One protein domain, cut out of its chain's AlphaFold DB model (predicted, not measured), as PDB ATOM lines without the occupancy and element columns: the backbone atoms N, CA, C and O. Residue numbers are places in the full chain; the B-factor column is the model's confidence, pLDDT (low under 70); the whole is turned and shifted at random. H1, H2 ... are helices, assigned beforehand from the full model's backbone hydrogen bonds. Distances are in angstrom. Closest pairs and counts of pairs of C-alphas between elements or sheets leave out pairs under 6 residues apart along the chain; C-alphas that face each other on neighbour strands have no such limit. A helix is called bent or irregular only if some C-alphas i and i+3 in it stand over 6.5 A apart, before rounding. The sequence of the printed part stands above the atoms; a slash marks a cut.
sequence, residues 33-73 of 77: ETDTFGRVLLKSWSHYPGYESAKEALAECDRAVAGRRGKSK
ATOM      1  N   GLU A  33     285.774 184.325 355.158       86.88
ATOM      2  CA  GLU A  33     285.109 185.077 356.221       86.88
ATOM      3  C   GLU A  33     283.786 184.397 356.589       86.88
ATOM      4  O   GLU A  33     282.973 184.083 355.725       86.88
ATOM      5  N   THR A  34     283.534 184.167 357.878       84.88
ATOM      6  CA  THR A  34     282.260 183.577 358.322       84.88
ATOM      7  C   THR A  34     281.242 184.678 358.615       84.88
ATOM      8  O   THR A  34     281.453 185.481 359.522       84.88
ATOM      9  N   ASP A  35     280.115 184.704 357.895       89.12
ATOM     10  CA  ASP A  35     279.014 185.641 358.173       89.12
ATOM     11  C   ASP A  35     278.007 185.058 359.176       89.12
ATOM     12  O   ASP A  35     276.892 184.645 358.838       89.12
ATOM     13  N   THR A  36     278.419 185.009 360.443       90.00
ATOM     14  CA  THR A  36     277.594 184.490 361.545       90.00
ATOM     15  C   THR A  36     276.287 185.268 361.693       90.00
ATOM     16  O   THR A  36     275.237 184.666 361.917       90.00
ATOM     17  N   PHE A  37     276.331 186.594 361.542       91.75
ATOM     18  CA  PHE A  37     275.149 187.439 361.692       91.75
ATOM     19  C   PHE A  37     274.116 187.151 360.600       91.75
ATOM     20  O   PHE A  37     272.951 186.907 360.913       91.75
ATOM     21  N   GLY A  38     274.541 187.095 359.332       91.88
ATOM     22  CA  GLY A  38     273.636 186.787 358.227       91.88
ATOM     23  C   GLY A  38     272.980 185.412 358.369       91.88
ATOM     24  O   GLY A  38     271.778 185.268 358.136       91.88
ATOM     25  N   ARG A  39     273.733 184.408 358.837       89.94
ATOM     26  CA  ARG A  39     273.198 183.065 359.118       89.94
ATOM     27  C   ARG A  39     272.156 183.067 360.235       89.94
ATOM     28  O   ARG A  39     271.115 182.428 360.095       89.94
ATOM     29  N   VAL A  40     272.414 183.779 361.333       92.75
ATOM     30  CA  VAL A  40     271.451 183.916 362.439       92.75
ATOM     31  C   VAL A  40     270.180 184.619 361.968       92.75
ATOM     32  O   VAL A  40     269.086 184.185 362.321       92.75
ATOM     33  N   LEU A  41     270.309 185.650 361.133       91.56
ATOM     34  CA  LEU A  41     269.169 186.390 360.602       91.56
ATOM     35  C   LEU A  41     268.282 185.511 359.703       91.56
ATOM     36  O   LEU A  41     267.081 185.422 359.952       91.56
ATOM     37  N   LEU A  42     268.864 184.772 358.746       90.81
ATOM     38  CA  LEU A  42     268.103 183.809 357.933       90.81
ATOM     39  C   LEU A  42     267.447 182.716 358.785       90.81
ATOM     40  O   LEU A  42     266.325 182.303 358.502       90.81
ATOM     41  N   LYS A  43     268.126 182.254 359.843       91.50
ATOM     42  CA  LYS A  43     267.572 181.251 360.761       91.50
ATOM     43  C   LYS A  43     266.396 181.801 361.556       91.50
ATOM     44  O   LYS A  43     265.410 181.103 361.726       91.50
ATOM     45  N   SER A  44     266.479 183.046 362.013       90.19
ATOM     46  CA  SER A  44     265.353 183.716 362.664       90.19
ATOM     47  C   SER A  44     264.152 183.783 361.719       90.19
ATOM     48  O   SER A  44     263.051 183.398 362.100       90.19
ATOM     49  N   TRP A  45     264.371 184.172 360.458       89.44
ATOM     50  CA  TRP A  45     263.311 184.247 359.451       89.44
ATOM     51  C   TRP A  45     262.698 182.894 359.095       89.44
ATOM     52  O   TRP A  45     261.487 182.826 358.928       89.44
ATOM     53  N   SER A  46     263.472 181.806 359.059       87.25
ATOM     54  CA  SER A  46     262.939 180.473 358.736       87.25
ATOM     55  C   SER A  46     261.969 179.904 359.780       87.25
ATOM     56  O   SER A  46     261.305 178.906 359.507       87.25
ATOM     57  N   HIS A  47     261.865 180.523 360.960       83.12
ATOM     58  CA  HIS A  47     260.872 180.174 361.976       83.12
ATOM     59  C   HIS A  47     259.506 180.843 361.756       83.12
ATOM     60  O   HIS A  47     258.532 180.433 362.389       83.12
ATOM     61  N   TYR A  48     259.410 181.853 360.884       79.50
ATOM     62  CA  TYR A  48     258.160 182.566 360.633       79.50
ATOM     63  C   TYR A  48     257.377 181.932 359.473       79.50
ATOM     64  O   TYR A  48     257.931 181.748 358.386       79.50
ATOM     65  N   PRO A  49     256.072 181.647 359.656       75.19
ATOM     66  CA  PRO A  49     255.213 181.184 358.571       75.19
ATOM     67  C   PRO A  49     255.250 182.152 357.379       75.19
ATOM     68  O   PRO A  49     255.076 183.358 357.555       75.19
ATOM     69  N   GLY A  50     255.478 181.626 356.172       73.56
ATOM     70  CA  GLY A  50     255.573 182.416 354.933       73.56
ATOM     71  C   GLY A  50     256.998 182.781 354.496       73.56
ATOM     72  O   GLY A  50     257.173 183.341 353.418       73.56
ATOM     73  N   TYR A  51     258.022 182.421 355.277       78.19
ATOM     74  CA  TYR A  51     259.436 182.680 354.970       78.19
ATOM     75  C   TYR A  51     260.204 181.391 354.617       78.19
ATOM     76  O   TYR A  51     261.398 181.269 354.894       78.19
ATOM     77  N   GLU A  52     259.547 180.424 353.965       80.44
ATOM     78  CA  GLU A  52     260.148 179.133 353.568       80.44
ATOM     79  C   GLU A  52     261.449 179.308 352.762       80.44
ATOM     80  O   GLU A  52     262.418 178.568 352.950       80.44
ATOM     81  N   SER A  53     261.536 180.367 351.948       84.94
ATOM     82  CA  SER A  53     262.746 180.709 351.190       84.94
ATOM     83  C   SER A  53     263.973 180.982 352.072       84.94
ATOM     84  O   SER A  53     265.099 180.802 351.611       84.94
ATOM     85  N   ALA A  54     263.806 181.383 353.340       87.56
ATOM     86  CA  ALA A  54     264.926 181.590 354.264       87.56
ATOM     87  C   ALA A  54     265.571 180.260 354.686       87.56
ATOM     88  O   ALA A  54     266.794 180.169 354.824       87.56
ATOM     89  N   LYS A  55     264.762 179.202 354.836       87.94
ATOM     90  CA  LYS A  55     265.244 177.843 355.119       87.94
ATOM     91  C   LYS A  55     266.005 177.270 353.924       87.94
ATOM     92  O   LYS A  55     267.079 176.695 354.099       87.94
ATOM     93  N   GLU A  56     265.477 177.462 352.718       89.12
ATOM     94  CA  GLU A  56     266.148 177.061 351.476       89.12
ATOM     95  C   GLU A  56     267.469 177.815 351.276       89.12
ATOM     96  O   GLU A  56     268.482 177.199 350.934       89.12
ATOM     97  N   ALA A  57     267.485 179.122 351.562       89.00
ATOM     98  CA  ALA A  57     268.686 179.949 351.498       89.00
ATOM     99  C   ALA A  57     269.786 179.445 352.445       89.00
ATOM    100  O   ALA A  57     270.933 179.319 352.021       89.00
ATOM    101  N   LEU A  58     269.442 179.082 353.688       89.06
ATOM    102  CA  LEU A  58     270.389 178.468 354.628       89.06
ATOM    103  C   LEU A  58     270.987 177.168 354.081       89.06
ATOM    104  O   LEU A  58     272.206 177.001 354.091       89.06
ATOM    105  N   ALA A  59     270.147 176.276 353.553       89.50
ATOM    106  CA  ALA A  59     270.607 175.015 352.979       89.50
ATOM    107  C   ALA A  59     271.501 175.227 351.742       89.50
ATOM    108  O   ALA A  59     272.410 174.442 351.468       89.50
ATOM    109  N   GLU A  60     271.259 176.277 350.958       88.12
ATOM    110  CA  GLU A  60     272.119 176.661 349.837       88.12
ATOM    111  C   GLU A  60     273.471 177.216 350.305       88.12
ATOM    112  O   GLU A  60     274.500 176.798 349.773       88.12
ATOM    113  N   CYS A  61     273.494 178.064 351.340       87.62
ATOM    114  CA  CYS A  61     274.737 178.510 351.975       87.62
ATOM    115  C   CYS A  61     275.557 177.312 352.480       87.62
ATOM    116  O   CYS A  61     276.743 177.198 352.175       87.62
ATOM    117  N   ASP A  62     274.927 176.363 353.181       88.00
ATOM    118  CA  ASP A  62     275.600 175.157 353.682       88.00
ATOM    119  C   ASP A  62     276.189 174.304 352.551       88.00
ATOM    120  O   ASP A  62     277.342 173.866 352.636       88.00
ATOM    121  N   ARG A  63     275.447 174.124 351.449       85.44
ATOM    122  CA  ARG A  63     275.943 173.433 350.245       85.44
ATOM    123  C   ARG A  63     277.131 174.160 349.612       85.44
ATOM    124  O   ARG A  63     278.105 173.505 349.235       85.44
ATOM    125  N   ALA A  64     277.089 175.490 349.524       81.19
ATOM    126  CA  ALA A  64     278.174 176.299 348.968       81.19
ATOM    127  C   ALA A  64     279.465 176.211 349.805       81.19
ATOM    128  O   ALA A  64     280.570 176.200 349.252       81.19
ATOM    129  N   VAL A  65     279.343 176.090 351.130       76.31
ATOM    130  CA  VAL A  65     280.480 175.872 352.041       76.31
ATOM    131  C   VAL A  65     281.006 174.440 351.955       76.31
ATOM    132  O   VAL A  65     282.216 174.225 351.828       76.31
ATOM    133  N   ALA A  66     280.118 173.442 351.986       77.25
ATOM    134  CA  ALA A  66     280.489 172.029 351.941       77.25
ATOM    135  C   ALA A  66     281.168 171.646 350.614       77.25
ATOM    136  O   ALA A  66     282.204 170.975 350.619       77.25
ATOM    137  N   GLY A  67     280.654 172.143 349.482       68.44
ATOM    138  CA  GLY A  67     281.238 171.924 348.156       68.44
ATOM    139  C   GLY A  67     282.674 172.449 348.015       68.44
ATOM    140  O   GLY A  67     283.441 171.934 347.202       68.44
ATOM    141  N   ARG A  68     283.084 173.425 348.838       62.44
ATOM    142  CA  ARG A  68     284.474 173.910 348.876       62.44
ATOM    143  C   ARG A  68     285.396 173.076 349.750       62.44
ATOM    144  O   ARG A  68     286.523 172.817 349.337       62.44
ATOM    145  N   ARG A  69     284.916 172.568 350.890       55.22
ATOM    146  CA  ARG A  69     285.683 171.619 351.720       55.22
ATOM    147  C   ARG A  69     286.051 170.341 350.959       55.22
ATOM    148  O   ARG A  69     287.106 169.770 351.216       55.22
ATOM    149  N   GLY A  70     285.217 169.926 350.001       53.53
ATOM    150  CA  GLY A  70     285.515 168.813 349.096       53.53
ATOM    151  C   GLY A  70     286.565 169.132 348.021       53.53
ATOM    152  O   GLY A  70     287.382 168.275 347.700       53.53
ATOM    153  N   LYS A  71     286.597 170.364 347.492       51.66
ATOM    154  CA  LYS A  71     287.531 170.761 346.418       51.66
ATOM    155  C   LYS A  71     288.952 171.049 346.903       51.66
ATOM    156  O   LYS A  71     289.896 170.775 346.169       51.66
ATOM    157  N   SER A  72     289.129 171.517 348.140       50.19
ATOM    158  CA  SER A  72     290.466 171.721 348.727       50.19
ATOM    159  C   SER A  72     291.239 170.422 349.005       50.19
ATOM    160  O   SER A  72     292.399 170.494 349.390       50.19
ATOM    161  N   LYS A  73     290.635 169.239 348.813       49.78
ATOM    162  CA  LYS A  73     291.294 167.935 349.005       49.78
ATOM    163  C   LYS A  73     291.845 167.284 347.724       49.78
ATOM    164  O   LYS A  73     292.401 166.200 347.829       49.78
TER     165      LYS A  73
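This is residues 33 to 73 of the 77 residues of an uncharacterized protein of viral metagenome (UniProt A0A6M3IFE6). Two helices fold back on each other as a lopsided helical hairpin: a short helix, H1, and a helix of twice as many residues, H2, come together near the loop that joins them and spread from each other away from it. The far part of H2 and the last residues, 63 to 73, stick out free of the rest and add to the length of the rod. The printed part has 41 residues with two named helices, H1 then H2, and no named strand; the class is all helix. It is loose, with a radius of gyration of the C-alphas of 11.9 A, and spans 40 by 17 by 8 A.

H1, residues 36 to 45, comes first and is joined to H2, residues 52 to 71, by a short link of 6 residues. H1 and H2 touch, and their closest C-alphas are those of Leu 42 and Ala 54, 5.3 A apart. H2 touches H1 with residues 54 to 58 alone. The two run opposite ways at a shallow tilt of 34 degrees, only just short of steep, and form a helical hairpin. Their centres are 13.3 A apart. In H1 every O i to N i+4 pair is within hydrogen-bond range; in H2 it is 14 of 16.

H1 begins at C-alpha 36, at (277.594, 184.490, 361.545), and ends at C-alpha 45, at (263.311, 184.247, 359.451), 14.4 A from first to last C-alpha. H2 begins at C-alpha 52, at (260.148, 179.133, 353.568), and ends at C-alpha 71, at (287.531, 170.761, 346.418), a length of 29.5 A. Neither helix is bent.

The two C-alphas farthest apart are those of Pro 49, in the link, and Lys 73, at 39.6 A. Residues 63 to 73, of which 63 to 71 belong to H2, stand free; the body without them spans 30 by 16 by 7 A. The printed part has no cut. Its mean pLDDT is 81.0, and the model's confidence is low, under 70, in residues 67 to 73.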